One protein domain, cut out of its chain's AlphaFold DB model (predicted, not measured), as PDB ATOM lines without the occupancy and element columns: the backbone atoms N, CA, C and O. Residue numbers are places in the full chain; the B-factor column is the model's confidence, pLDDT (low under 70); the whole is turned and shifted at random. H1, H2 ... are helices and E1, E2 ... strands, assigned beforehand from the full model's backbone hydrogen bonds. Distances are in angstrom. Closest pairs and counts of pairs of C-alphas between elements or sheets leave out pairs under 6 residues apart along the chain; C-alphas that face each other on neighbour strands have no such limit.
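Overview. This is residues 37 to 74, 92 to 185, 206 to 220, 235 to 269 and 282 to 299 of the 334 residues of an uncharacterized protein of Phytomonas sp. isolate EM1 (UniProt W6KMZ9). Two twisted sheets, one of E1, E2 and E7 and one of E4, E3, E8 and E9, lie face to face as a sandwich with strands crossed at 45 degrees. Helix H4 sits beside the strands, the ribbon of E5 and E6 comes next to H4, and residues 120 to 131, with H3, stick out. The printed part has 200 residues with four named helices and nine named strands, in the order H1 E1 E2 H2 H3 E3 E4 H4 E5 E6 E7 E8 E9; the class is mixed, and the sheets are antiparallel. It is compact, with a radius of gyration of the C-alphas of 18.6 A and spans of 57 by 43 by 37 A.

Arrangement. H1, residues 53 to 56, comes closest to E1, residues 61 to 73, at the C-alphas of Cys 56 and Ile 63, 5.0 A apart. E1 bends by 63 degrees at residue 64. E2, residues 92 to 101, is the inner strand between E1 and E7, residues 240 to 249; N 67 and O 96, 2.8 A, and N 95 and O 245, 2.8 A, are within hydrogen-bond range. H2, residues 105 to 113, and H3, residues 126 to 131, are apart and not on these sheets. E3, residues 140 to 148, and E4, residues 155 to 158, form a hairpin, with N 146 and O 156 2.9 A apart. E8, residues 255 to 265, lies between E3 and the edge strand E9, residues 287 to 298, with N 145 and O 260 at 2.9 A and N 259 and O 294 at 2.8 A. Across the sandwich, the closest C-alphas of E1 and E9 are those of Ser 67 and Val 294, 6.2 A. H1 only grazes both sheets. H4, residues 168 to 172, stands only just at the level of the sheet E1 E2 E7, at a height of 3.7 A. E5, residues 177 to 183, and E6, residues 206 to 213, are antiparallel at 151 degrees, with N 181 and O 208 2.8 A apart. Every O i to N i+4 pair is within range in H2 and H4; H3 has 0 of 2, with 1 of 3 O i to N i+3 pairs, and H1 is too short for an i+4 pair.

Along the chain. H1 begins at C-alpha 53 (-13.471, -44.939, -31.670). E1 is 35.1 A long, E8 33.1 A and E9 32.7 A. E9 ends at C-alpha 298 (-29.054, -58.612, -48.305).

Size, cuts and confidence. The farthest C-alphas, of Ser 124 and Pro 299, are 58.5 A apart. Gaps across the cuts are 11.8 A from 74 to 92, 8.0 A from 185 to 206, 16.2 A from 220 to 235 and 7.2 A from 269 to 282. The link H2 to H3 is long. Mean pLDDT of the printed part is 77.3; 63 residues are under 70, among them 39 to 53 and 110 to 137.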
ATOM      1  N   SER A  37     -14.228 -35.831 -40.969       81.38
ATOM      2  CA  SER A  37     -13.784 -34.996 -42.082       81.38
ATOM      3  C   SER A  37     -12.282 -34.714 -42.002       81.38
ATOM      4  O   SER A  37     -11.713 -34.562 -40.920       81.38
ATOM      5  N   PHE A  38     -11.630 -34.600 -43.164       72.19
ATOM      6  CA  PHE A  38     -10.204 -34.255 -43.233       72.19
ATOM      7  C   PHE A  38      -9.898 -32.919 -42.546       72.19
ATOM      8  O   PHE A  38      -8.853 -32.773 -41.921       72.19
ATOM      9  N   SER A  39     -10.835 -31.969 -42.601       67.06
ATOM     10  CA  SER A  39     -10.721 -30.656 -41.961       67.06
ATOM     11  C   SER A  39     -10.679 -30.715 -40.429       67.06
ATOM     12  O   SER A  39     -10.230 -29.758 -39.802       67.06
ATOM     13  N   ALA A  40     -11.151 -31.809 -39.823       62.88
ATOM     14  CA  ALA A  40     -11.137 -32.028 -38.378       62.88
ATOM     15  C   ALA A  40      -9.910 -32.829 -37.896       62.88
ATOM     16  O   ALA A  40      -9.728 -33.010 -36.693       62.88
ATOM     17  N   MET A  41      -9.056 -33.316 -38.805       61.88
ATOM     18  CA  MET A  41      -7.891 -34.126 -38.448       61.88
ATOM     19  C   MET A  41      -6.677 -33.247 -38.130       61.88
ATOM     20  O   MET A  41      -6.199 -32.499 -38.978       61.88
ATOM     21  N   SER A  42      -6.134 -33.377 -36.916       55.84
ATOM     22  CA  SER A  42      -4.901 -32.686 -36.505       55.84
ATOM     23  C   SER A  42      -3.638 -33.271 -37.157       55.84
ATOM     24  O   SER A  42      -2.635 -32.571 -37.283       55.84
ATOM     25  N   SER A  43      -3.667 -34.536 -37.603       56.97
ATOM     26  CA  SER A  43      -2.626 -35.144 -38.445       56.97
ATOM     27  C   SER A  43      -3.123 -36.416 -39.152       56.97
ATOM     28  O   SER A  43      -4.008 -37.101 -38.649       56.97
ATOM     29  N   PHE A  44      -2.510 -36.780 -40.284       58.06
ATOM     30  CA  PHE A  44      -2.839 -37.987 -41.066       58.06
ATOM     31  C   PHE A  44      -2.335 -39.317 -40.459       58.06
ATOM     32  O   PHE A  44      -2.522 -40.370 -41.065       58.06
ATOM     33  N   ARG A  45      -1.638 -39.305 -39.312       53.09
ATOM     34  CA  ARG A  45      -0.893 -40.483 -38.812       53.09
ATOM     35  C   ARG A  45      -1.724 -41.495 -38.014       53.09
ATOM     36  O   ARG A  45      -1.217 -42.569 -37.710       53.09
ATOM     37  N   SER A  46      -2.976 -41.192 -37.701       49.47
ATOM     38  CA  SER A  46      -3.795 -41.918 -36.718       49.47
ATOM     39  C   SER A  46      -4.827 -42.874 -37.344       49.47
ATOM     40  O   SER A  46      -5.948 -43.026 -36.867       49.47
ATOM     41  N   PHE A  47      -4.449 -43.564 -38.425       50.50
ATOM     42  CA  PHE A  47      -5.266 -44.623 -39.029       50.50
ATOM     43  C   PHE A  47      -4.757 -46.004 -38.595       50.50
ATOM     44  O   PHE A  47      -3.976 -46.639 -39.299       50.50
ATOM     45  N   GLY A  48      -5.190 -46.480 -37.423       49.25
ATOM     46  CA  GLY A  48      -4.895 -47.852 -37.001       49.25
ATOM     47  C   GLY A  48      -5.440 -48.257 -35.629       49.25
ATOM     48  O   GLY A  48      -4.929 -47.834 -34.598       49.25
ATOM     49  N   GLY A  49      -6.442 -49.143 -35.628       54.22
ATOM     50  CA  GLY A  49      -6.737 -50.140 -34.583       54.22
ATOM     51  C   GLY A  49      -7.268 -49.672 -33.220       54.22
ATOM     52  O   GLY A  49      -8.249 -50.230 -32.748       54.22
ATOM     53  N   ARG A  50      -6.650 -48.675 -32.572       47.16
ATOM     54  CA  ARG A  50      -7.045 -48.184 -31.230       47.16
ATOM     55  C   ARG A  50      -7.666 -46.787 -31.226       47.16
ATOM     56  O   ARG A  50      -8.303 -46.417 -30.252       47.16
ATOM     57  N   GLU A  51      -7.529 -46.033 -32.315       58.12
ATOM     58  CA  GLU A  51      -8.149 -44.705 -32.472       58.12
ATOM     59  C   GLU A  51      -9.413 -44.722 -33.337       58.12
ATOM     60  O   GLU A  51      -9.984 -43.673 -33.614       58.12
ATOM     61  N   ALA A  52      -9.896 -45.906 -33.729       62.06
ATOM     62  CA  ALA A  52     -11.121 -46.040 -34.517       62.06
ATOM     63  C   ALA A  52     -12.347 -45.449 -33.798       62.06
ATOM     64  O   ALA A  52     -13.188 -44.842 -34.450       62.06
ATOM     65  N   GLN A  53     -12.402 -45.547 -32.466       64.31
ATOM     66  CA  GLN A  53     -13.471 -44.939 -31.670       64.31
ATOM     67  C   GLN A  53     -13.387 -43.405 -31.673       64.31
ATOM     68  O   GLN A  53     -14.393 -42.737 -31.864       64.31
ATOM     69  N   LYS A  54     -12.173 -42.826 -31.664       74.75
ATOM     70  CA  LYS A  54     -11.981 -41.369 -31.820       74.75
ATOM     71  C   LYS A  54     -12.456 -40.835 -33.171       74.75
ATOM     72  O   LYS A  54     -12.584 -39.620 -33.329       74.75
ATOM     73  N   ASN A  55     -12.679 -41.705 -34.160       85.81
ATOM     74  CA  ASN A  55     -13.240 -41.287 -35.439       85.81
ATOM     75  C   ASN A  55     -14.743 -40.999 -35.366       85.81
ATOM     76  O   ASN A  55     -15.278 -40.444 -36.324       85.81
ATOM     77  N   CYS A  56     -15.405 -41.374 -34.271       91.00
ATOM     78  CA  CYS A  56     -16.825 -41.138 -34.039       91.00
ATOM     79  C   CYS A  56     -17.124 -39.819 -33.318       91.00
ATOM     80  O   CYS A  56     -18.284 -39.429 -33.263       91.00
ATOM     81  N   ASP A  57     -16.104 -39.089 -32.857       91.00
ATOM     82  CA  ASP A  57     -16.247 -37.726 -32.339       91.00
ATOM     83  C   ASP A  57     -16.391 -36.723 -33.503       91.00
ATOM     84  O   ASP A  57     -15.433 -36.378 -34.207       91.00
ATOM     85  N   PHE A  58     -17.607 -36.232 -33.719       90.94
ATOM     86  CA  PHE A  58     -17.956 -35.262 -34.758       90.94
ATOM     87  C   PHE A  58     -17.962 -33.818 -34.247       90.94
ATOM     88  O   PHE A  58     -18.631 -32.955 -34.821       90.94
ATOM     89  N   TYR A  59     -17.179 -33.535 -33.203       87.12
ATOM     90  CA  TYR A  59     -16.992 -32.234 -32.559       87.12
ATOM     91  C   TYR A  59     -18.210 -31.715 -31.785       87.12
ATOM     92  O   TYR A  59     -18.034 -31.203 -30.685       87.12
ATOM     93  N   TYR A  60     -19.430 -31.838 -32.302       88.69
ATOM     94  CA  TYR A  60     -20.647 -31.435 -31.579       88.69
ATOM     95  C   TYR A  60     -21.291 -32.592 -30.810       88.69
ATOM     96  O   TYR A  60     -22.011 -32.370 -29.840       88.69
ATOM     97  N   PHE A  61     -21.031 -33.817 -31.251       92.19
ATOM     98  CA  PHE A  61     -21.539 -35.046 -30.666       92.19
ATOM     99  C   PHE A  61     -20.624 -36.213 -31.042       92.19
ATOM    100  O   PHE A  61     -19.883 -36.132 -32.027       92.19
ATOM    101  N   GLU A  62     -20.687 -37.288 -30.271       92.50
ATOM    102  CA  GLU A  62     -19.992 -38.551 -30.502       92.50
ATOM    103  C   GLU A  62     -20.994 -39.641 -30.897       92.50
ATOM    104  O   GLU A  62     -22.116 -39.674 -30.401       92.50
ATOM    105  N   ILE A  63     -20.627 -40.506 -31.845       93.94
ATOM    106  CA  ILE A  63     -21.457 -41.656 -32.226       93.94
ATOM    107  C   ILE A  63     -21.112 -42.852 -31.341       93.94
ATOM    108  O   ILE A  63     -20.081 -43.495 -31.538       93.94
ATOM    109  N   GLU A  64     -22.030 -43.198 -30.446       92.88
ATOM    110  CA  GLU A  64     -21.882 -44.323 -29.519       92.88
ATOM    111  C   GLU A  64     -22.214 -45.661 -30.169       92.88
ATOM    112  O   GLU A  64     -21.556 -46.678 -29.940       92.88
ATOM    113  N   ASN A  65     -23.269 -45.681 -30.987       93.31
ATOM    114  CA  ASN A  65     -23.724 -46.901 -31.632       93.31
ATOM    115  C   ASN A  65     -24.401 -46.618 -32.973       93.31
ATOM    116  O   ASN A  65     -25.068 -45.598 -33.138       93.31
ATOM    117  N   ALA A  66     -24.292 -47.548 -33.919       95.69
ATOM    118  CA  ALA A  66     -25.075 -47.534 -35.141       95.69
ATOM    119  C   ALA A  66     -25.374 -48.953 -35.640       95.69
ATOM    120  O   ALA A  66     -24.542 -49.858 -35.570       95.69
ATOM    121  N   SER A  67     -26.574 -49.136 -36.181       95.88
ATOM    122  CA  SER A  67     -27.067 -50.411 -36.699       95.88
ATOM    123  C   SER A  67     -27.988 -50.195 -37.896       95.88
ATOM    124  O   SER A  67     -28.613 -49.144 -38.027       95.88
ATOM    125  N   ALA A  68     -28.062 -51.184 -38.783       95.19
ATOM    126  CA  ALA A  68     -28.924 -51.155 -39.953       95.19
ATOM    127  C   ALA A  68     -29.880 -52.348 -39.910       95.19
ATOM    128  O   ALA A  68     -29.472 -53.471 -39.612       95.19
ATOM    129  N   LYS A  69     -31.151 -52.099 -40.221       94.19
ATOM    130  CA  LYS A  69     -32.198 -53.108 -40.330       94.19
ATOM    131  C   LYS A  69     -32.723 -53.138 -41.757       94.19
ATOM    132  O   LYS A  69     -33.067 -52.101 -42.318       94.19
ATOM    133  N   VAL A  70     -32.797 -54.333 -42.327       92.25
ATOM    134  CA  VAL A  70     -33.342 -54.573 -43.666       92.25
ATOM    135  C   VAL A  70     -34.750 -55.130 -43.520       92.25
ATOM    136  O   VAL A  70     -34.957 -56.087 -42.779       92.25
ATOM    137  N   GLN A  71     -35.710 -54.545 -44.227       90.88
ATOM    138  CA  GLN A  71     -37.080 -55.044 -44.310       90.88
ATOM    139  C   GLN A  71     -37.425 -55.228 -45.782       90.88
ATOM    140  O   GLN A  71     -37.462 -54.249 -46.523       90.88
ATOM    141  N   CYS A  72     -37.629 -56.469 -46.213       86.88
ATOM    142  CA  CYS A  72     -37.974 -56.797 -47.592       86.88
ATOM    143  C   CYS A  72     -39.365 -57.412 -47.647       86.88
ATOM    144  O   CYS A  72     -39.652 -58.365 -46.927       86.88
ATOM    145  N   GLU A  73     -40.195 -56.892 -48.541       84.00
ATOM    146  CA  GLU A  73     -41.521 -57.422 -48.821       84.00
ATOM    147  C   GLU A  73     -41.541 -58.023 -50.227       84.00
ATOM    148  O   GLU A  73     -41.061 -57.423 -51.197       84.00
ATOM    149  N   VAL A  74     -42.103 -59.227 -50.334       75.50
ATOM    150  CA  VAL A  74     -42.474 -59.809 -51.624       75.50
ATOM    151  C   VAL A  74     -43.853 -59.247 -51.965       75.50
ATOM    152  O   VAL A  74     -44.787 -59.454 -51.186       75.50
ATOM    153  N   SER A  92     -36.548 -52.024 -47.875       93.19
ATOM    154  CA  SER A  92     -36.206 -50.774 -47.210       93.19
ATOM    155  C   SER A  92     -35.106 -51.024 -46.186       93.19
ATOM    156  O   SER A  92     -35.033 -52.085 -45.562       93.19
ATOM    157  N   ILE A  93     -34.210 -50.052 -46.063       95.00
ATOM    158  CA  ILE A  93     -33.096 -50.070 -45.126       95.00
ATOM    159  C   ILE A  93     -33.332 -48.964 -44.118       95.00
ATOM    160  O   ILE A  93     -33.466 -47.797 -44.489       95.00
ATOM    161  N   GLU A  94     -33.346 -49.335 -42.849       96.75
ATOM    162  CA  GLU A  94     -33.438 -48.415 -41.733       96.75
ATOM    163  C   GLU A  94     -32.107 -48.365 -40.992       96.75
ATOM    164  O   GLU A  94     -31.645 -49.368 -40.451       96.75
ATOM    165  N   LEU A  95     -31.493 -47.190 -40.962       97.38
ATOM    166  CA  LEU A  95     -30.304 -46.900 -40.181       97.38
ATOM    167  C   LEU A  95     -30.718 -46.279 -38.843       97.38
ATOM    168  O   LEU A  95     -31.409 -45.262 -38.833       97.38
ATOM    169  N   ASN A  96     -30.258 -46.869 -37.744       97.31
ATOM    170  CA  ASN A  96     -30.475 -46.413 -36.376       97.31
ATOM    171  C   ASN A  96     -29.128 -46.052 -35.742       97.31
ATOM    172  O   ASN A  96     -28.222 -46.886 -35.725       97.31
ATOM    173  N   ILE A  97     -28.994 -44.836 -35.222       97.00
ATOM    174  CA  ILE A  97     -27.764 -44.314 -34.613       97.00
ATOM    175  C   ILE A  97     -28.090 -43.730 -33.241       97.00
ATOM    176  O   ILE A  97     -29.094 -43.036 -33.085       97.00
ATOM    177  N   VAL A  98     -27.215 -43.987 -32.275       95.56
ATOM    178  CA  VAL A  98     -27.205 -43.369 -30.949       95.56
ATOM    179  C   VAL A  98     -26.018 -42.420 -30.892       95.56
ATOM    180  O   VAL A  98     -24.892 -42.829 -31.190       95.56
ATOM    181  N   ALA A  99     -26.271 -41.166 -30.534       95.06
ATOM    182  CA  ALA A  99     -25.246 -40.142 -30.429       95.06
ATOM    183  C   ALA A  99     -25.292 -39.459 -29.059       95.06
ATOM    184  O   ALA A  99     -26.375 -39.177 -28.549       95.06
ATOM    185  N   GLU A 100     -24.121 -39.184 -28.490       92.62
ATOM    186  CA  GLU A 100     -23.934 -38.418 -27.258       92.62
ATOM    187  C   GLU A 100     -23.583 -36.965 -27.597       92.62
ATOM    188  O   GLU A 100     -22.673 -36.706 -28.383       92.62
ATOM    189  N   LEU A 101     -24.293 -35.994 -27.029       91.06
ATOM    190  CA  LEU A 101     -23.979 -34.575 -27.181       91.06
ATOM    191  C   LEU A 101     -22.694 -34.225 -26.428       91.06
ATOM    192  O   LEU A 101     -22.489 -34.626 -25.285       91.06
ATOM    193  N   ALA A 102     -21.854 -33.384 -27.033       87.50
ATOM    194  CA  ALA A 102     -20.718 -32.825 -26.315       87.50
ATOM    195  C   ALA A 102     -21.203 -31.945 -25.146       87.50
ATOM    196  O   ALA A 102     -22.104 -31.120 -25.302       87.50
ATOM    197  N   LYS A 103     -20.558 -32.058 -23.981       85.19
ATOM    198  CA  LYS A 103     -20.916 -31.278 -22.777       85.19
ATOM    199  C   LYS A 103     -20.845 -29.763 -22.992       85.19
ATOM    200  O   LYS A 103     -21.590 -29.010 -22.380       85.19
ATOM    201  N   ASP A 104     -19.958 -29.329 -23.878       81.81
ATOM    202  CA  ASP A 104     -19.700 -27.946 -24.276       81.81
ATOM    203  C   ASP A 104     -20.263 -27.624 -25.676       81.81
ATOM    204  O   ASP A 104     -19.805 -26.691 -26.339       81.81
ATOM    205  N   VAL A 105     -21.258 -28.383 -26.162       83.19
ATOM    206  CA  VAL A 105     -21.802 -28.243 -27.527       83.19
ATOM    207  C   VAL A 105     -22.279 -26.818 -27.835       83.19
ATOM    208  O   VAL A 105     -21.991 -26.302 -28.916       83.19
ATOM    209  N   SER A 106     -22.933 -26.149 -26.882       76.56
ATOM    210  CA  SER A 106     -23.417 -24.770 -27.034       76.56
ATOM    211  C   SER A 106     -22.272 -23.769 -27.201       76.56
ATOM    212  O   SER A 106     -22.345 -22.877 -28.049       76.56
ATOM    213  N   GLU A 107     -21.180 -23.940 -26.454       75.56
ATOM    214  CA  GLU A 107     -19.984 -23.095 -26.559       75.56
ATOM    215  C   GLU A 107     -19.242 -23.343 -27.876       75.56
ATOM    216  O   GLU A 107     -18.893 -22.396 -28.588       75.56
ATOM    217  N   ARG A 108     -19.064 -24.619 -28.253       77.88
ATOM    218  CA  ARG A 108     -18.472 -25.028 -29.537       77.88
ATOM    219  C   ARG A 108     -19.240 -24.443 -30.715       77.88
ATOM    220  O   ARG A 108     -18.633 -23.938 -31.665       77.88
ATOM    221  N   PHE A 109     -20.569 -24.488 -30.643       76.81
ATOM    222  CA  PHE A 109     -21.454 -23.903 -31.641       76.81
ATOM    223  C   PHE A 109     -21.290 -22.382 -31.695       76.81
ATOM    224  O   PHE A 109     -20.953 -21.846 -32.750       76.81
ATOM    225  N   ALA A 110     -21.399 -21.685 -30.561       69.62
ATOM    226  CA  ALA A 110     -21.237 -20.232 -30.500       69.62
ATOM    227  C   ALA A 110     -19.864 -19.755 -31.015       69.62
ATOM    228  O   ALA A 110     -19.785 -18.746 -31.715       69.62
ATOM    229  N   HIS A 111     -18.782 -20.487 -30.736       64.31
ATOM    230  CA  HIS A 111     -17.430 -20.128 -31.172       64.31
ATOM    231  C   HIS A 111     -17.224 -20.276 -32.691       64.31
ATOM    232  O   HIS A 111     -16.537 -19.465 -33.313       64.31
ATOM    233  N   ARG A 112     -17.801 -21.310 -33.318       65.00
ATOM    234  CA  ARG A 112     -17.666 -21.571 -34.768       65.00
ATOM    235  C   ARG A 112     -18.639 -20.767 -35.624       65.00
ATOM    236  O   ARG A 112     -18.370 -20.560 -36.807       65.00
ATOM    237  N   VAL A 113     -19.775 -20.385 -35.052       58.69
ATOM    238  CA  VAL A 113     -20.870 -19.688 -35.739       58.69
ATOM    239  C   VAL A 113     -20.851 -18.184 -35.464       58.69
ATOM    240  O   VAL A 113     -21.334 -17.400 -36.276       58.69
ATOM    241  N   GLY A 114     -20.209 -17.777 -34.368       48.19
ATOM    242  CA  GLY A 114     -20.308 -16.437 -33.819       48.19
ATOM    243  C   GLY A 114     -21.568 -16.287 -32.963       48.19
ATOM    244  O   GLY A 114     -22.600 -16.910 -33.202       48.19
ATOM    245  N   SER A 115     -21.493 -15.410 -31.962       39.91
ATOM    246  CA  SER A 115     -22.688 -14.789 -31.385       39.91
ATOM    247  C   SER A 115     -23.442 -14.093 -32.520       39.91
ATOM    248  O   SER A 115     -22.827 -13.402 -33.329       39.91
ATOM    249  N   VAL A 116     -24.764 -14.257 -32.579       44.94
ATOM    250  CA  VAL A 116     -25.709 -13.836 -33.643       44.94
ATOM    251  C   VAL A 116     -25.684 -12.319 -33.959       44.94
ATOM    252  O   VAL A 116     -26.441 -11.814 -34.782       44.94
ATOM    253  N   ALA A 117     -24.753 -11.559 -33.384       41.59
ATOM    254  CA  ALA A 117     -24.454 -10.174 -33.728       41.59
ATOM    255  C   ALA A 117     -24.292  -9.902 -35.238       41.59
ATOM    256  O   ALA A 117     -24.569  -8.785 -35.655       41.59
ATOM    257  N   HIS A 118     -23.901 -10.894 -36.050       39.38
ATOM    258  CA  HIS A 118     -23.759 -10.747 -37.508       39.38
ATOM    259  C   HIS A 118     -24.897 -11.344 -38.352       39.38
ATOM    260  O   HIS A 118     -24.914 -11.141 -39.561       39.38
ATOM    261  N   TYR A 119     -25.868 -12.027 -37.742       42.91
ATOM    262  CA  TYR A 119     -27.049 -12.534 -38.455       42.91
ATOM    263  C   TYR A 119     -28.113 -11.441 -38.660       42.91
ATOM    264  O   TYR A 119     -28.829 -11.449 -39.655       42.91
ATOM    265  N   ALA A 120     -28.203 -10.485 -37.730       41.44
ATOM    266  CA  ALA A 120     -29.266  -9.479 -37.692       41.44
ATOM    267  C   ALA A 120     -29.076  -8.291 -38.659       41.44
ATOM    268  O   ALA A 120     -29.997  -7.495 -38.825       41.44
ATOM    269  N   ASP A 121     -27.922  -8.160 -39.323       41.31
ATOM    270  CA  ASP A 121     -27.658  -7.017 -40.218       41.31
ATOM    271  C   ASP A 121     -28.373  -7.138 -41.586       41.31
ATOM    272  O   ASP A 121     -28.339  -6.226 -42.412       41.31
ATOM    273  N   MET A 122     -29.086  -8.249 -41.823       43.84
ATOM    274  CA  MET A 122     -29.982  -8.420 -42.976       43.84
ATOM    275  C   MET A 122     -31.424  -7.938 -42.737       43.84
ATOM    276  O   MET A 122     -32.229  -7.969 -43.666       43.84
ATOM    277  N   ASN A 123     -31.746  -7.383 -41.561       41.59
ATOM    278  CA  ASN A 123     -33.067  -6.798 -41.265       41.59
ATOM    279  C   ASN A 123     -33.408  -5.522 -42.070       41.59
ATOM    280  O   ASN A 123     -34.389  -4.847 -41.769       41.59
ATOM    281  N   SER A 124     -32.629  -5.165 -43.095       43.59
ATOM    282  CA  SER A 124     -32.846  -3.961 -43.906       43.59
ATOM    283  C   SER A 124     -33.570  -4.200 -45.241       43.59
ATOM    284  O   SER A 124     -33.861  -3.227 -45.937       43.59
ATOM    285  N   SER A 125     -33.914  -5.444 -45.620       40.34
ATOM    286  CA  SER A 125     -34.707  -5.692 -46.838       40.34
ATOM    287  C   SER A 125     -35.618  -6.934 -46.757       40.34
ATOM    288  O   SER A 125     -35.112  -8.058 -46.734       40.34
ATOM    289  N   PRO A 126     -36.957  -6.770 -46.826       44.28
ATOM    290  CA  PRO A 126     -37.927  -7.878 -46.862       44.28
ATOM    291  C   PRO A 126     -37.710  -8.852 -48.033       44.28
ATOM    292  O   PRO A 126     -38.057 -10.028 -47.965       44.28
ATOM    293  N   SER A 127     -37.103  -8.380 -49.124       39.25
ATOM    294  CA  SER A 127     -36.838  -9.175 -50.327       39.25
ATOM    295  C   SER A 127     -35.607 -10.082 -50.192       39.25
ATOM    296  O   SER A 127     -35.523 -11.099 -50.875       39.25
ATOM    297  N   ALA A 128     -34.664  -9.745 -49.304       40.09
ATOM    298  CA  ALA A 128     -33.488 -10.569 -49.014       40.09
ATOM    299  C   ALA A 128     -33.805 -11.708 -48.030       40.09
ATOM    300  O   ALA A 128     -33.205 -12.774 -48.141       40.09
ATOM    301  N   MET A 129     -34.800 -11.520 -47.150       40.38
ATOM    302  CA  MET A 129     -35.377 -12.609 -46.351       40.38
ATOM    303  C   MET A 129     -35.913 -13.719 -47.259       40.38
ATOM    304  O   MET A 129     -35.535 -14.866 -47.075       40.38
ATOM    305  N   ARG A 130     -36.682 -13.383 -48.307       37.91
ATOM    306  CA  ARG A 130     -37.278 -14.374 -49.226       37.91
ATOM    307  C   ARG A 130     -36.268 -15.172 -50.067       37.91
ATOM    308  O   ARG A 130     -36.558 -16.300 -50.438       37.91
ATOM    309  N   ALA A 131     -35.096 -14.613 -50.379       37.16
ATOM    310  CA  ALA A 131     -34.112 -15.256 -51.262       37.16
ATOM    311  C   ALA A 131     -33.072 -16.132 -50.530       37.16
ATOM    312  O   ALA A 131     -32.358 -16.898 -51.175       37.16
ATOM    313  N   VAL A 132     -32.982 -16.026 -49.198       40.88
ATOM    314  CA  VAL A 132     -32.095 -16.840 -48.339       40.88
ATOM    315  C   VAL A 132     -32.918 -17.740 -47.400       40.88
ATOM    316  O   VAL A 132     -32.392 -18.294 -46.439       40.88
ATOM    317  N   LEU A 133     -34.203 -17.945 -47.720       40.25
ATOM    318  CA  LEU A 133     -35.020 -19.059 -47.234       40.25
ATOM    319  C   LEU A 133     -34.449 -20.371 -47.797       40.25
ATOM    320  O   LEU A 133     -34.981 -20.979 -48.721       40.25
ATOM    321  N   LEU A 134     -33.319 -20.817 -47.252       46.75
ATOM    322  CA  LEU A 134     -33.141 -22.251 -47.092       46.75
ATOM    323  C   LEU A 134     -34.324 -22.700 -46.231       46.75
ATOM    324  O   LEU A 134     -34.450 -22.234 -45.106       46.75
ATOM    325  N   ASP A 135     -35.164 -23.556 -46.807       47.88
ATOM    326  CA  ASP A 135     -36.454 -24.122 -46.362       47.88
ATOM    327  C   ASP A 135     -36.531 -24.717 -44.931       47.88
ATOM    328  O   ASP A 135     -37.431 -25.489 -44.614       47.88
ATOM    329  N   SER A 136     -35.575 -24.430 -44.049       54.91
ATOM    330  CA  SER A 136     -35.656 -24.747 -42.628       54.91
ATOM    331  C   SER A 136     -34.591 -23.971 -41.852       54.91
ATOM    332  O   SER A 136     -33.412 -24.031 -42.221       54.91
ATOM    333  N   ASP A 137     -34.960 -23.421 -40.696       67.12
ATOM    334  CA  ASP A 137     -34.038 -22.930 -39.654       67.12
ATOM    335  C   ASP A 137     -33.045 -23.998 -39.148       67.12
ATOM    336  O   ASP A 137     -32.157 -23.705 -38.352       67.12
ATOM    337  N   ASP A 138     -33.169 -25.241 -39.625       78.25
ATOM    338  CA  ASP A 138     -32.235 -26.337 -39.396       78.25
ATOM    339  C   ASP A 138     -30.928 -26.191 -40.214       78.25
ATOM    340  O   ASP A 138     -30.923 -26.410 -41.437       78.25
ATOM    341  N   PRO A 139     -29.780 -25.888 -39.574       83.69
ATOM    342  CA  PRO A 139     -28.488 -25.894 -40.249       83.69
ATOM    343  C   PRO A 139     -27.903 -27.308 -40.382       83.69
ATOM    344  O   PRO A 139     -26.901 -27.482 -41.080       83.69
ATOM    345  N   TRP A 140     -28.462 -28.313 -39.707       90.38
ATOM    346  CA  TRP A 140     -27.940 -29.672 -39.652       90.38
ATOM    347  C   TRP A 140     -28.499 -30.497 -40.808       90.38
ATOM    348  O   TRP A 140     -29.707 -30.602 -41.016       90.38
ATOM    349  N   ARG A 141     -27.608 -31.089 -41.602       93.25
ATOM    350  CA  ARG A 141     -27.965 -31.758 -42.853       93.25
ATOM    351  C   ARG A 141     -27.350 -33.146 -42.947       93.25
ATOM    352  O   ARG A 141     -26.291 -33.425 -42.376       93.25
ATOM    353  N   TYR A 142     -28.002 -34.011 -43.719       95.81
ATOM    354  CA  TYR A 142     -27.459 -35.321 -44.055       95.81
ATOM    355  C   TYR A 142     -27.749 -35.771 -45.489       95.81
ATOM    356  O   TYR A 142     -28.714 -35.355 -46.131       95.81
ATOM    357  N   SER A 143     -26.929 -36.702 -45.974       96.81
ATOM    358  CA  SER A 143     -27.181 -37.520 -47.164       96.81
ATOM    359  C   SER A 143     -26.974 -38.972 -46.804       96.81
ATOM    360  O   SER A 143     -26.122 -39.300 -45.975       96.81
ATOM    361  N   PHE A 144     -27.694 -39.835 -47.500       97.19
ATOM    362  CA  PHE A 144     -27.639 -41.268 -47.292       97.19
ATOM    363  C   PHE A 144     -27.194 -41.961 -48.581       97.19
ATOM    364  O   PHE A 144     -27.709 -41.670 -49.659       97.19
ATOM    365  N   GLU A 145     -26.222 -42.859 -48.486       96.56
ATOM    366  CA  GLU A 145     -25.727 -43.673 -49.596       96.56
ATOM    367  C   GLU A 145     -25.848 -45.151 -49.215       96.56
ATOM    368  O   GLU A 145     -25.393 -45.563 -48.150       96.56
ATOM    369  N   LEU A 146     -26.443 -45.950 -50.096       95.69
ATOM    370  CA  LEU A 146     -26.422 -47.408 -50.019       95.69
ATOM    371  C   LEU A 146     -25.443 -47.919 -51.063       95.69
ATOM    372  O   LEU A 146     -25.593 -47.597 -52.243       95.69
ATOM    373  N   ARG A 147     -24.454 -48.713 -50.664       94.06
ATOM    374  CA  ARG A 147     -23.417 -49.199 -51.577       94.06
ATOM    375  C   ARG A 147     -23.206 -50.697 -51.439       94.06
ATOM    376  O   ARG A 147     -22.917 -51.175 -50.350       94.06
ATOM    377  N   SER A 148     -23.264 -51.419 -52.555       92.50
ATOM    378  CA  SER A 148     -22.842 -52.822 -52.593       92.50
ATOM    379  C   SER A 148     -21.317 -52.912 -52.554       92.50
ATOM    380  O   SER A 148     -20.618 -52.131 -53.210       92.50
ATOM    381  N   THR A 149     -20.795 -53.881 -51.805       89.25
ATOM    382  CA  THR A 149     -19.347 -54.120 -51.691       89.25
ATOM    383  C   THR A 149     -18.833 -55.162 -52.692       89.25
ATOM    384  O   THR A 149     -17.648 -55.149 -53.020       89.25
ATOM    385  N   LEU A 150     -19.716 -56.006 -53.242       81.38
ATOM    386  CA  LEU A 150     -19.357 -57.073 -54.187       81.38
ATOM    387  C   LEU A 150     -19.114 -56.583 -55.623       81.38
ATOM    388  O   LEU A 150     -18.365 -57.205 -56.373       81.38
ATOM    389  N   GLY A 151     -19.749 -55.482 -56.033       64.50
ATOM    390  CA  GLY A 151     -19.711 -54.985 -57.409       64.50
ATOM    391  C   GLY A 151     -19.083 -53.600 -57.526       64.50
ATOM    392  O   GLY A 151     -19.375 -52.695 -56.740       64.50
ATOM    393  N   ARG A 152     -18.260 -53.375 -58.559       67.38
ATOM    394  CA  ARG A 152     -17.821 -52.016 -58.908       67.38
ATOM    395  C   ARG A 152     -19.032 -51.208 -59.389       67.38
ATOM    396  O   ARG A 152     -19.516 -51.424 -60.492       67.38
ATOM    397  N   GLY A 153     -19.488 -50.258 -58.575       68.06
ATOM    398  CA  GLY A 153     -20.358 -49.165 -59.027       68.06
ATOM    399  C   GLY A 153     -21.842 -49.249 -58.660       68.06
ATOM    400  O   GLY A 153     -22.587 -48.354 -59.051       68.06
ATOM    401  N   THR A 154     -22.296 -50.244 -57.892       83.94
ATOM    402  CA  THR A 154     -23.677 -50.227 -57.379       83.94
ATOM    403  C   THR A 154     -23.750 -49.347 -56.132       83.94
ATOM    404  O   THR A 154     -23.444 -49.795 -55.026       83.94
ATOM    405  N   ALA A 155     -24.138 -48.085 -56.320       92.00
ATOM    406  CA  ALA A 155     -24.417 -47.146 -55.240       92.00
ATOM    407  C   ALA A 155     -25.717 -46.379 -55.511       92.00
ATOM    408  O   ALA A 155     -25.956 -45.919 -56.629       92.00
ATOM    409  N   ILE A 156     -26.539 -46.218 -54.480       93.62
ATOM    410  CA  ILE A 156     -27.781 -45.447 -54.504       93.62
ATOM    411  C   ILE A 156     -27.587 -44.244 -53.591       93.62
ATOM    412  O   ILE A 156     -27.195 -44.403 -52.439       93.62
ATOM    413  N   ASN A 157     -27.827 -43.042 -54.113       94.94
ATOM    414  CA  ASN A 157     -27.547 -41.793 -53.414       94.94
ATOM    415  C   ASN A 157     -28.841 -41.025 -53.139       94.94
ATOM    416  O   ASN A 157     -29.556 -40.662 -54.069       94.94
ATOM    417  N   TYR A 158     -29.076 -40.696 -51.875       95.50
ATOM    418  CA  TYR A 158     -30.171 -39.859 -51.400       95.50
ATOM    419  C   TYR A 158     -29.576 -38.544 -50.898       95.50
ATOM    420  O   TYR A 158     -29.002 -38.489 -49.808       95.50
ATOM    421  N   LYS A 159     -29.674 -37.488 -51.712       90.25
ATOM    422  CA  LYS A 159     -28.990 -36.203 -51.475       90.25
ATOM    423  C   LYS A 159     -29.924 -35.038 -51.122       90.25
ATOM    424  O   LYS A 159     -29.450 -33.913 -51.031       90.25
ATOM    425  N   GLY A 160     -31.218 -35.288 -50.929       86.06
ATOM    426  CA  GLY A 160     -32.203 -34.222 -50.714       86.06
ATOM    427  C   GLY A 160     -32.458 -33.369 -51.961       86.06
ATOM    428  O   GLY A 160     -31.908 -33.627 -53.037       86.06
ATOM    429  N   TYR A 161     -33.323 -32.365 -51.818       79.81
ATOM    430  CA  TYR A 161     -33.671 -31.437 -52.895       79.81
ATOM    431  C   TYR A 161     -32.440 -30.622 -53.324       79.81
ATOM    432  O   TYR A 161     -31.659 -30.177 -52.485       79.81
ATOM    433  N   ASN A 162     -32.215 -30.494 -54.636       80.75
ATOM    434  CA  ASN A 162     -31.057 -29.808 -55.230       80.75
ATOM    435  C   ASN A 162     -29.675 -30.239 -54.685       80.75
ATOM    436  O   ASN A 162     -28.700 -29.501 -54.802       80.75
ATOM    437  N   GLY A 163     -29.569 -31.436 -54.096       83.06
ATOM    438  CA  GLY A 163     -28.322 -31.931 -53.510       83.06
ATOM    439  C   GLY A 163     -27.901 -31.246 -52.205       83.06
ATOM    440  O   GLY A 163     -26.761 -31.426 -51.784       83.06
ATOM    441  N   GLN A 164     -28.791 -30.483 -51.563       83.81
ATOM    442  CA  GLN A 164     -28.501 -29.726 -50.337       83.81
ATOM    443  C   GLN A 164     -28.572 -30.572 -49.050       83.81
ATOM    444  O   GLN A 164     -28.272 -30.086 -47.960       83.81
ATOM    445  N   GLY A 165     -28.918 -31.854 -49.172       90.31
ATOM    446  CA  GLY A 165     -29.168 -32.756 -48.052       90.31
ATOM    447  C   GLY A 165     -30.602 -32.705 -47.551       90.31
ATOM    448  O   GLY A 165     -31.417 -31.886 -47.968       90.31
ATOM    449  N   TYR A 166     -30.914 -33.624 -46.647       92.44
ATOM    450  CA  TYR A 166     -32.138 -33.612 -45.852       92.44
ATOM    451  C   TYR A 166     -31.879 -32.887 -44.529       92.44
ATOM    452  O   TYR A 166     -30.753 -32.911 -44.034       92.44
ATOM    453  N   SER A 167     -32.911 -32.271 -43.949       91.44
ATOM    454  CA  SER A 167     -32.869 -31.747 -42.575       91.44
ATOM    455  C   SER A 167     -32.624 -32.892 -41.590       91.44
ATOM    456  O   SER A 167     -33.357 -33.882 -41.591       91.44
ATOM    457  N   LEU A 168     -31.584 -32.780 -40.763       93.12
ATOM    458  CA  LEU A 168     -31.283 -33.792 -39.757       93.12
ATOM    459  C   LEU A 168     -32.324 -33.762 -38.637       93.12
ATOM    460  O   LEU A 168     -32.831 -34.823 -38.281       93.12
ATOM    461  N   CYS A 169     -32.693 -32.573 -38.149       91.69
ATOM    462  CA  CYS A 169     -33.695 -32.432 -37.097       91.69
ATOM    463  C   CYS A 169     -35.050 -32.971 -37.579       91.69
ATOM    464  O   CYS A 169     -35.543 -33.950 -37.037       91.69
ATOM    465  N   CYS A 170     -35.612 -32.434 -38.663       91.25
ATOM    466  CA  CYS A 170     -36.979 -32.768 -39.068       91.25
ATOM    467  C   CYS A 170     -37.140 -34.112 -39.777       91.25
ATOM    468  O   CYS A 170     -38.242 -34.652 -39.811       91.25
ATOM    469  N   SER A 171     -36.089 -34.639 -40.416       92.44
ATOM    470  CA  SER A 171     -36.209 -35.862 -41.228       92.44
ATOM    471  C   SER A 171     -35.522 -37.085 -40.634       92.44
ATOM    472  O   SER A 171     -35.580 -38.144 -41.263       92.44
ATOM    473  N   ALA A 172     -34.805 -36.958 -39.517       95.44
ATOM    474  CA  ALA A 172     -34.054 -38.081 -38.966       95.44
ATOM    475  C   ALA A 172     -33.983 -38.136 -37.440       95.44
ATOM    476  O   ALA A 172     -33.746 -39.226 -36.933       95.44
ATOM    477  N   ILE A 173     -34.180 -37.036 -36.712       95.12
ATOM    478  CA  ILE A 173     -34.229 -37.048 -35.245       95.12
ATOM    479  C   ILE A 173     -35.700 -37.144 -34.812       95.12
ATOM    480  O   ILE A 173     -36.430 -36.164 -34.949       95.12
ATOM    481  N   PRO A 174     -36.173 -38.296 -34.300       92.06
ATOM    482  CA  PRO A 174     -37.584 -38.468 -33.951       92.06
ATOM    483  C   PRO A 174     -38.053 -37.562 -32.805       92.06
ATOM    484  O   PRO A 174     -39.244 -37.297 -32.683       92.06
ATOM    485  N   GLU A 175     -37.133 -37.114 -31.948       88.31
ATOM    486  CA  GLU A 175     -37.425 -36.224 -30.823       88.31
ATOM    487  C   GLU A 175     -37.585 -34.757 -31.236       88.31
ATOM    488  O   GLU A 175     -38.018 -33.950 -30.412       88.31
ATOM    489  N   ALA A 176     -37.210 -34.397 -32.467       88.19
ATOM    490  CA  ALA A 176     -37.355 -33.038 -32.960       88.19
ATOM    491  C   ALA A 176     -38.823 -32.727 -33.287       88.19
ATOM    492  O   ALA A 176     -39.576 -33.588 -33.748       88.19
ATOM    493  N   LYS A 177     -39.227 -31.472 -33.082       87.31
ATOM    494  CA  LYS A 177     -40.569 -30.988 -33.421       87.31
ATOM    495  C   LYS A 177     -40.490 -30.040 -34.602       87.31
ATOM    496  O   LYS A 177     -39.877 -28.979 -34.503       87.31
ATOM    497  N   CYS A 178     -41.137 -30.427 -35.696       86.31
ATOM    498  CA  CYS A 178     -41.265 -29.602 -36.888       86.31
ATOM    499  C   CYS A 178     -42.733 -29.497 -37.293       86.31
ATOM    500  O   CYS A 178     -43.448 -30.501 -37.309       86.31
ATOM    501  N   GLU A 179     -43.168 -28.289 -37.622       82.75
ATOM    502  CA  GLU A 179     -44.543 -27.969 -37.983       82.75
ATOM    503  C   GLU A 179     -44.569 -27.246 -39.327       82.75
ATOM    504  O   GLU A 179     -43.763 -26.354 -39.578       82.75
ATOM    505  N   TRP A 180     -45.487 -27.637 -40.206       78.44
ATOM    506  CA  TRP A 180     -45.736 -26.889 -41.433       78.44
ATOM    507  C   TRP A 180     -46.636 -25.702 -41.106       78.44
ATOM    508  O   TRP A 180     -47.805 -25.881 -40.772       78.44
ATOM    509  N   VAL A 181     -46.090 -24.497 -41.213       73.25
ATOM    510  CA  VAL A 181     -46.831 -23.250 -41.060       73.25
ATOM    511  C   VAL A 181     -47.182 -22.734 -42.447       73.25
ATOM    512  O   VAL A 181     -46.326 -22.609 -43.322       73.25
ATOM    513  N   HIS A 182     -48.463 -22.456 -42.666       73.44
ATOM    514  CA  HIS A 182     -48.928 -21.801 -43.878       73.44
ATOM    515  C   HIS A 182     -48.907 -20.294 -43.646       73.44
ATOM    516  O   HIS A 182     -49.678 -19.786 -42.831       73.44
ATOM    517  N   GLU A 183     -48.039 -19.581 -44.356       62.81
ATOM    518  CA  GLU A 183     -48.157 -18.131 -44.427       62.81
ATOM    519  C   GLU A 183     -49.236 -17.805 -45.461       62.81
ATOM    520  O   GLU A 183     -49.044 -17.956 -46.673       62.81
ATOM    521  N   GLU A 184     -50.404 -17.386 -44.976       57.12
ATOM    522  CA  GLU A 184     -51.337 -16.642 -45.811       57.12
ATOM    523  C   GLU A 184     -50.690 -15.285 -46.088       57.12
ATOM    524  O   GLU A 184     -50.422 -14.519 -45.163       57.12
ATOM    525  N   GLU A 185     -50.376 -15.011 -47.356       54.56
ATOM    526  CA  GLU A 185     -49.842 -13.720 -47.780       54.56
ATOM    527  C   GLU A 185     -50.876 -12.641 -47.418       54.56
ATOM    528  O   GLU A 185     -51.911 -12.491 -48.070       54.56
ATOM    529  N   THR A 206     -47.894 -20.208 -49.326       58.94
ATOM    530  CA  THR A 206     -46.591 -20.864 -49.186       58.94
ATOM    531  C   THR A 206     -46.573 -21.601 -47.850       58.94
ATOM    532  O   THR A 206     -46.821 -21.018 -46.797       58.94
ATOM    533  N   ALA A 207     -46.372 -22.918 -47.898       60.88
ATOM    534  CA  ALA A 207     -46.172 -23.732 -46.704       60.88
ATOM    535  C   ALA A 207     -44.678 -23.748 -46.373       60.88
ATOM    536  O   ALA A 207     -43.871 -24.075 -47.242       60.88
ATOM    537  N   GLN A 208     -44.316 -23.417 -45.138       66.38
ATOM    538  CA  GLN A 208     -42.939 -23.412 -44.647       66.38
ATOM    539  C   GLN A 208     -42.803 -24.392 -43.482       66.38
ATOM    540  O   GLN A 208     -43.686 -24.476 -42.630       66.38
ATOM    541  N   LEU A 209     -41.707 -25.153 -43.440       71.94
ATOM    542  CA  LEU A 209     -41.429 -26.067 -42.334       71.94
ATOM    543  C   LEU A 209     -40.685 -25.320 -41.224       71.94
ATOM    544  O   LEU A 209     -39.506 -24.994 -41.360       71.94
ATOM    545  N   VAL A 210     -41.363 -25.092 -40.106       76.06
ATOM    546  CA  VAL A 210     -40.819 -24.429 -38.921       76.06
ATOM    547  C   VAL A 210     -40.306 -25.477 -37.939       76.06
ATOM    548  O   VAL A 210     -41.025 -26.403 -37.562       76.06
ATOM    549  N   LEU A 211     -39.051 -25.335 -37.517       80.12
ATOM    550  CA  LEU A 211     -38.418 -26.185 -36.510       80.12
ATOM    551  C   LEU A 211     -38.553 -25.522 -35.134       80.12
ATOM    552  O   LEU A 211     -37.971 -24.467 -34.905       80.12
ATOM    553  N   SER A 212     -39.291 -26.144 -34.212       75.69
ATOM    554  CA  SER A 212     -39.520 -25.599 -32.865       75.69
ATOM    555  C   SER A 212     -38.629 -26.226 -31.795       75.69
ATOM    556  O   SER A 212     -38.199 -25.534 -30.875       75.69
ATOM    557  N   GLU A 213     -38.301 -27.517 -31.912       82.44
ATOM    558  CA  GLU A 213     -37.423 -28.213 -30.965       82.44
ATOM    559  C   GLU A 213     -36.448 -29.133 -31.705       82.44
ATOM    560  O   GLU A 213     -36.863 -29.952 -32.524       82.44
ATOM    561  N   CYS A 214     -35.151 -29.042 -31.391       86.19
ATOM    562  CA  CYS A 214     -34.138 -30.005 -31.825       86.19
ATOM    563  C   CYS A 214     -33.119 -30.255 -30.697       86.19
ATOM    564  O   CYS A 214     -32.733 -29.302 -30.020       86.19
ATOM    565  N   PRO A 215     -32.645 -31.501 -30.493       85.38
ATOM    566  CA  PRO A 215     -31.565 -31.795 -29.545       85.38
ATOM    567  C   PRO A 215     -30.225 -31.135 -29.895       85.38
ATOM    568  O   PRO A 215     -29.377 -30.957 -29.025       85.38
ATOM    569  N   LEU A 216     -30.014 -30.789 -31.167       86.38
ATOM    570  CA  LEU A 216     -28.822 -30.083 -31.623       86.38
ATOM    571  C   LEU A 216     -29.024 -28.569 -31.505       86.38
ATOM    572  O   LEU A 216     -30.133 -28.087 -31.749       86.38
ATOM    573  N   PRO A 217     -27.971 -27.797 -31.184       79.44
ATOM    574  CA  PRO A 217     -28.117 -26.360 -31.013       79.44
ATOM    575  C   PRO A 217     -28.553 -25.691 -32.318       79.44
ATOM    576  O   PRO A 217     -28.056 -26.006 -33.405       79.44
ATOM    577  N   LEU A 218     -29.480 -24.747 -32.182       74.69
ATOM    578  CA  LEU A 218     -30.031 -23.948 -33.270       74.69
ATOM    579  C   LEU A 218     -29.535 -22.499 -33.170       74.69
ATOM    580  O   LEU A 218     -29.238 -22.018 -32.072       74.69
ATOM    581  N   PRO A 219     -29.427 -21.779 -34.298       65.38
ATOM    582  CA  PRO A 219     -29.160 -20.349 -34.263       65.38
ATOM    583  C   PRO A 219     -30.345 -19.610 -33.616       65.38
ATOM    584  O   PRO A 219     -31.471 -19.703 -34.084       65.38
ATOM    585  N   THR A 220     -30.106 -18.854 -32.542       56.91
ATOM    586  CA  THR A 220     -31.140 -18.041 -31.871       56.91
ATOM    587  C   THR A 220     -31.207 -16.641 -32.483       56.91
ATOM    588  O   THR A 220     -30.226 -15.911 -32.333       56.91
ATOM    589  N   PRO A 235     -32.347 -29.587 -22.353       45.66
ATOM    590  CA  PRO A 235     -33.248 -30.156 -21.366       45.66
ATOM    591  C   PRO A 235     -32.417 -30.991 -20.389       45.66
ATOM    592  O   PRO A 235     -31.712 -31.903 -20.843       45.66
ATOM    593  N   PRO A 236     -32.395 -30.635 -19.089       42.97
ATOM    594  CA  PRO A 236     -31.432 -31.196 -18.159       42.97
ATOM    595  C   PRO A 236     -31.565 -32.719 -18.168       42.97
ATOM    596  O   PRO A 236     -32.634 -33.262 -17.892       42.97
ATOM    597  N   GLY A 237     -30.479 -33.402 -18.540       52.06
ATOM    598  CA  GLY A 237     -30.382 -34.862 -18.502       52.06
ATOM    599  C   GLY A 237     -30.518 -35.614 -19.830       52.06
ATOM    600  O   GLY A 237     -30.581 -36.840 -19.791       52.06
ATOM    601  N   ARG A 238     -30.546 -34.959 -21.001       60.59
ATOM    602  CA  ARG A 238     -30.440 -35.677 -22.289       60.59
ATOM    603  C   ARG A 238     -29.034 -35.583 -22.868       60.59
ATOM    604  O   ARG A 238     -28.774 -34.787 -23.760       60.59
ATOM    605  N   GLU A 239     -28.148 -36.430 -22.356       80.56
ATOM    606  CA  GLU A 239     -26.810 -36.631 -22.929       80.56
ATOM    607  C   GLU A 239     -26.887 -37.287 -24.316       80.56
ATOM    608  O   GLU A 239     -26.002 -37.074 -25.132       80.56
ATOM    609  N   PHE A 240     -27.974 -38.003 -24.631       89.94
ATOM    610  CA  PHE A 240     -28.108 -38.777 -25.866       89.94
ATOM    611  C   PHE A 240     -29.293 -38.338 -26.734       89.94
ATOM    612  O   PHE A 240     -30.353 -37.961 -26.227       89.94
ATOM    613  N   PHE A 241     -29.132 -38.473 -28.051       93.69
ATOM    614  CA  PHE A 241     -30.198 -38.365 -29.049       93.69
ATOM    615  C   PHE A 241     -30.077 -39.474 -30.100       93.69
ATOM    616  O   PHE A 241     -29.028 -40.110 -30.248       93.69
ATOM    617  N   TYR A 242     -31.166 -39.713 -30.831       95.50
ATOM    618  CA  TYR A 242     -31.260 -40.814 -31.780       95.50
ATOM    619  C   TYR A 242     -31.434 -40.285 -33.202       95.50
ATOM    620  O   TYR A 242     -32.168 -39.332 -33.450       95.50
ATOM    621  N   ILE A 243     -30.761 -40.924 -34.158       97.31
ATOM    622  CA  ILE A 243     -30.925 -40.642 -35.586       97.31
ATOM    623  C   ILE A 243     -31.486 -41.898 -36.245       97.31
ATOM    624  O   ILE A 243     -30.870 -42.965 -36.191       97.31
ATOM    625  N   ARG A 244     -32.641 -41.769 -36.896       97.81
ATOM    626  CA  ARG A 244     -33.329 -42.838 -37.617       97.81
ATOM    627  C   ARG A 244     -33.594 -42.422 -39.057       97.81
ATOM    628  O   ARG A 244     -34.353 -41.496 -39.322       97.81
ATOM    629  N   VAL A 245     -32.987 -43.129 -40.007       97.19
ATOM    630  CA  VAL A 245     -33.139 -42.860 -41.444       97.19
ATOM    631  C   VAL A 245     -33.614 -44.120 -42.144       97.19
ATOM    632  O   VAL A 245     -32.887 -45.105 -42.191       97.19
ATOM    633  N   SER A 246     -34.807 -44.076 -42.737       96.19
ATOM    634  CA  SER A 246     -35.319 -45.157 -43.586       96.19
ATOM    635  C   SER A 246     -35.297 -44.747 -45.055       96.19
ATOM    636  O   SER A 246     -35.755 -43.651 -45.411       96.19
ATOM    637  N   ARG A 247     -34.734 -45.596 -45.919       95.88
ATOM    638  CA  ARG A 247     -34.726 -45.398 -47.373       95.88
ATOM    639  C   ARG A 247     -35.012 -46.706 -48.112       95.88
ATOM    640  O   ARG A 247     -34.535 -47.760 -47.696       95.88
ATOM    641  N   PRO A 248     -35.771 -46.648 -49.218       93.69
ATOM    642  CA  PRO A 248     -35.988 -47.811 -50.073       93.69
ATOM    643  C   PRO A 248     -34.673 -48.274 -50.710       93.69
ATOM    644  O   PRO A 248     -33.730 -47.506 -50.847       93.69
ATOM    645  N   LEU A 249     -34.619 -49.518 -51.160       90.38
ATOM    646  CA  LEU A 249     -33.532 -50.070 -51.950       90.38
ATOM    647  C   LEU A 249     -34.047 -50.302 -53.374       90.38
ATOM    648  O   LEU A 249     -34.557 -51.366 -53.706       90.38
ATOM    649  N   HIS A 250     -33.895 -49.303 -54.240       84.94
ATOM    650  CA  HIS A 250     -34.419 -49.368 -55.614       84.94
ATOM    651  C   HIS A 250     -33.671 -50.343 -56.535       84.94
ATOM    652  O   HIS A 250     -34.091 -50.568 -57.668       84.94
ATOM    653  N   ARG A 251     -32.537 -50.890 -56.084       83.12
ATOM    654  CA  ARG A 251     -31.762 -51.885 -56.822       83.12
ATOM    655  C   ARG A 251     -31.292 -52.970 -55.872       83.12
ATOM    656  O   ARG A 251     -30.435 -52.722 -55.028       83.12
ATOM    657  N   PHE A 252     -31.828 -54.167 -56.057       84.19
ATOM    658  CA  PHE A 252     -31.477 -55.332 -55.266       84.19
ATOM    659  C   PHE A 252     -30.287 -56.065 -55.890       84.19
ATOM    660  O   PHE A 252     -30.295 -56.394 -57.074       84.19
ATOM    661  N   VAL A 253     -29.243 -56.289 -55.094       86.69
ATOM    662  CA  VAL A 253     -28.118 -57.170 -55.432       86.69
ATOM    663  C   VAL A 253     -27.803 -57.954 -54.162       86.69
ATOM    664  O   VAL A 253     -27.422 -57.312 -53.182       86.69
ATOM    665  N   PRO A 254     -27.973 -59.286 -54.135       87.50
ATOM    666  CA  PRO A 254     -27.659 -60.093 -52.959       87.50
ATOM    667  C   PRO A 254     -26.232 -59.883 -52.440       87.50
ATOM    668  O   PRO A 254     -25.326 -59.534 -53.205       87.50
ATOM    669  N   GLY A 255     -26.030 -60.130 -51.145       89.69
ATOM    670  CA  GLY A 255     -24.719 -60.096 -50.497       89.69
ATOM    671  C   GLY A 255     -24.456 -58.829 -49.672       89.69
ATOM    672  O   GLY A 255     -25.402 -58.168 -49.244       89.69
ATOM    673  N   PRO A 256     -23.184 -58.494 -49.392       92.44
ATOM    674  CA  PRO A 256     -22.811 -57.413 -48.483       92.44
ATOM    675  C   PRO A 256     -22.956 -56.000 -49.064       92.44
ATOM    676  O   PRO A 256     -22.482 -55.674 -50.164       92.44
ATOM    677  N   TRP A 257     -23.534 -55.130 -48.245       93.88
ATOM    678  CA  TRP A 257     -23.781 -53.714 -48.483       93.88
ATOM    679  C   TRP A 257     -23.284 -52.852 -47.325       93.88
ATOM    680  O   TRP A 257     -23.028 -53.319 -46.220       93.88
ATOM    681  N   GLU A 258     -23.192 -51.556 -47.588       95.06
ATOM    682  CA  GLU A 258     -22.926 -50.523 -46.597       95.06
ATOM    683  C   GLU A 258     -23.993 -49.430 -46.683       95.06
ATOM    684  O   GLU A 258     -24.251 -48.881 -47.758       95.06
ATOM    685  N   ALA A 259     -24.575 -49.085 -45.536       96.69
ATOM    686  CA  ALA A 259     -25.366 -47.882 -45.335       96.69
ATOM    687  C   ALA A 259     -24.445 -46.772 -44.830       96.69
ATOM    688  O   ALA A 259     -23.755 -46.928 -43.823       96.69
ATOM    689  N   ARG A 260     -24.403 -45.650 -45.544       96.88
ATOM    690  CA  ARG A 260     -23.466 -44.554 -45.300       96.88
ATOM    691  C   ARG A 260     -24.249 -43.273 -45.062       96.88
ATOM    692  O   ARG A 260     -24.850 -42.735 -45.990       96.88
ATOM    693  N   LEU A 261     -24.215 -42.766 -43.837       97.69
ATOM    694  CA  LEU A 261     -24.802 -41.479 -43.476       97.69
ATOM    695  C   LEU A 261     -23.697 -40.434 -43.393       97.69
ATOM    696  O   LEU A 261     -22.831 -40.521 -42.529       97.69
ATOM    697  N   MET A 262     -23.711 -39.458 -44.295       96.62
ATOM    698  CA  MET A 262     -22.816 -38.305 -44.220       96.62
ATOM    699  C   MET A 262     -23.542 -37.170 -43.514       96.62
ATOM    700  O   MET A 262     -24.646 -36.816 -43.921       96.62
ATOM    701  N   LEU A 263     -22.910 -36.616 -42.485       95.69
ATOM    702  CA  LEU A 263     -23.434 -35.538 -41.658       95.69
ATOM    703  C   LEU A 263     -22.633 -34.267 -41.928       95.69
ATOM    704  O   LEU A 263     -21.397 -34.283 -41.933       95.69
ATOM    705  N   TRP A 264     -23.330 -33.161 -42.154       92.44
ATOM    706  CA  TRP A 264     -22.713 -31.849 -42.291       92.44
ATOM    707  C   TRP A 264     -23.607 -30.762 -41.722       92.44
ATOM    708  O   TRP A 264     -24.789 -30.958 -41.449       92.44
ATOM    709  N   ARG A 265     -23.018 -29.587 -41.560       88.25
ATOM    710  CA  ARG A 265     -23.718 -28.380 -41.169       88.25
ATOM    711  C   ARG A 265     -23.598 -27.356 -42.283       88.25
ATOM    712  O   ARG A 265     -22.496 -27.073 -42.760       88.25
ATOM    713  N   GLN A 266     -24.721 -26.789 -42.699       82.31
ATOM    714  CA  GLN A 266     -24.717 -25.677 -43.632       82.31
ATOM    715  C   GLN A 266     -24.155 -24.447 -42.916       82.31
ATOM    716  O   GLN A 266     -24.669 -24.014 -41.881       82.31
ATOM    717  N   ARG A 267     -23.077 -23.882 -43.459       72.81
ATOM    718  CA  ARG A 267     -22.605 -22.569 -43.030       72.81
ATOM    719  C   ARG A 267     -23.446 -21.527 -43.757       72.81
ATOM    720  O   ARG A 267     -23.589 -21.586 -44.977       72.81
ATOM    721  N   MET A 268     -24.009 -20.585 -43.013       57.69
ATOM    722  CA  MET A 268     -24.549 -19.370 -43.611       57.69
ATOM    723  C   MET A 268     -23.373 -18.415 -43.836       57.69
ATOM    724  O   MET A 268     -22.584 -18.155 -42.927       57.69
ATOM    725  N   SER A 269     -23.185 -17.960 -45.070       49.38
ATOM    726  CA  SER A 269     -22.144 -16.997 -45.428       49.38
ATOM    727  C   SER A 269     -22.569 -15.587 -45.008       49.38
ATOM    728  O   SER A 269     -23.377 -14.964 -45.692       49.38
ATOM    729  N   SER A 282     -22.538 -16.220 -52.924       45.00
ATOM    730  CA  SER A 282     -21.544 -17.231 -52.577       45.00
ATOM    731  C   SER A 282     -22.084 -18.039 -51.400       45.00
ATOM    732  O   SER A 282     -21.970 -17.625 -50.252       45.00
ATOM    733  N   THR A 283     -22.722 -19.171 -51.690       54.06
ATOM    734  CA  THR A 283     -23.107 -20.162 -50.682       54.06
ATOM    735  C   THR A 283     -21.842 -20.636 -49.972       54.06
ATOM    736  O   THR A 283     -20.969 -21.212 -50.621       54.06
ATOM    737  N   ALA A 284     -21.708 -20.375 -48.668       62.03
ATOM    738  CA  ALA A 284     -20.573 -20.893 -47.907       62.03
ATOM    739  C   ALA A 284     -20.499 -22.424 -48.010       62.03
ATOM    740  O   ALA A 284     -21.522 -23.114 -47.949       62.03
ATOM    741  N   ASP A 285     -19.273 -22.935 -48.132       70.00
ATOM    742  CA  ASP A 285     -19.014 -24.371 -48.186       70.00
ATOM    743  C   ASP A 285     -19.567 -25.077 -46.931       70.00
ATOM    744  O   ASP A 285     -19.397 -24.576 -45.806       70.00
ATOM    745  N   PRO A 286     -20.214 -26.247 -47.089       83.88
ATOM    746  CA  PRO A 286     -20.742 -27.009 -45.966       83.88
ATOM    747  C   PRO A 286     -19.615 -27.500 -45.047       83.88
ATOM    748  O   PRO A 286     -18.570 -27.980 -45.489       83.88
ATOM    749  N   GLU A 287     -19.847 -27.434 -43.738       86.62
ATOM    750  CA  GLU A 287     -18.967 -28.034 -42.738       86.62
ATOM    751  C   GLU A 287     -19.280 -29.523 -42.610       86.62
ATOM    752  O   GLU A 287     -20.206 -29.914 -41.901       86.62
ATOM    753  N   VAL A 288     -18.508 -30.366 -43.294       90.81
ATOM    754  CA  VAL A 288     -18.624 -31.822 -43.146       90.81
ATOM    755  C   VAL A 288     -18.157 -32.229 -41.750       90.81
ATOM    756  O   VAL A 288     -17.006 -31.986 -41.378       90.81
ATOM    757  N   LEU A 289     -19.044 -32.867 -40.989       91.81
ATOM    758  CA  LEU A 289     -18.770 -33.330 -39.627       91.81
ATOM    759  C   LEU A 289     -18.106 -34.708 -39.667       91.81
ATOM    760  O   LEU A 289     -17.034 -34.925 -39.103       91.81
ATOM    761  N   GLY A 290     -18.708 -35.619 -40.428       94.06
ATOM    762  CA  GLY A 290     -18.214 -36.974 -40.576       94.06
ATOM    763  C   GLY A 290     -19.196 -37.878 -41.302       94.06
ATOM    764  O   GLY A 290     -20.197 -37.436 -41.875       94.06
ATOM    765  N   ARG A 291     -18.880 -39.168 -41.310       95.88
ATOM    766  CA  ARG A 291     -19.681 -40.215 -41.932       95.88
ATOM    767  C   ARG A 291     -19.787 -41.413 -41.006       95.88
ATOM    768  O   ARG A 291     -18.769 -41.875 -40.500       95.88
ATOM    769  N   VAL A 292     -20.995 -41.932 -40.850       96.25
ATOM    770  CA  VAL A 292     -21.272 -43.207 -40.181       96.25
ATOM    771  C   VAL A 292     -21.489 -44.261 -41.256       96.25
ATOM    772  O   VAL A 292     -22.255 -44.038 -42.193       96.25
ATOM    773  N   ILE A 293     -20.786 -45.384 -41.152       95.81
ATOM    774  CA  ILE A 293     -20.845 -46.481 -42.114       95.81
ATOM    775  C   ILE A 293     -21.246 -47.746 -41.370       95.81
ATOM    776  O   ILE A 293     -20.537 -48.200 -40.470       95.81
ATOM    777  N   VAL A 294     -22.379 -48.315 -41.766       95.81
ATOM    778  CA  VAL A 294     -22.929 -49.528 -41.172       95.81
ATOM    779  C   VAL A 294     -23.026 -50.613 -42.237       95.81
ATOM    780  O   VAL A 294     -23.803 -50.461 -43.185       95.81
ATOM    781  N   PRO A 295     -22.239 -51.690 -42.123       94.88
ATOM    782  CA  PRO A 295     -22.374 -52.830 -43.011       94.88
ATOM    783  C   PRO A 295     -23.661 -53.609 -42.714       94.88
ATOM    784  O   PRO A 295     -24.092 -53.706 -41.565       94.88
ATOM    785  N   PHE A 296     -24.264 -54.179 -43.751       92.88
ATOM    786  CA  PHE A 296     -25.398 -55.095 -43.653       92.88
ATOM    787  C   PHE A 296     -25.376 -56.088 -44.819       92.88
ATOM    788  O   PHE A 296     -24.689 -55.872 -45.815       92.88
ATOM    789  N   GLU A 297     -26.139 -57.170 -44.716       91.06
ATOM    790  CA  GLU A 297     -26.252 -58.168 -45.780       91.06
ATOM    791  C   GLU A 297     -27.678 -58.218 -46.318       91.06
ATOM    792  O   GLU A 297     -28.649 -58.169 -45.559       91.06
ATOM    793  N   LEU A 298     -27.799 -58.301 -47.642       88.75
ATOM    794  CA  LEU A 298     -29.054 -58.612 -48.305       88.75
ATOM    795  C   LEU A 298     -29.135 -60.117 -48.558       88.75
ATOM    796  O   LEU A 298     -28.171 -60.684 -49.085       88.75
ATOM    797  N   PRO A 299     -30.270 -60.754 -48.225       82.44
ATOM    798  CA  PRO A 299     -30.436 -62.189 -48.404       82.44
ATOM    799  C   PRO A 299     -30.379 -62.570 -49.887       82.44
ATOM    800  O   PRO A 299     -30.679 -61.763 -50.767       82.44
TER     801      PRO A 299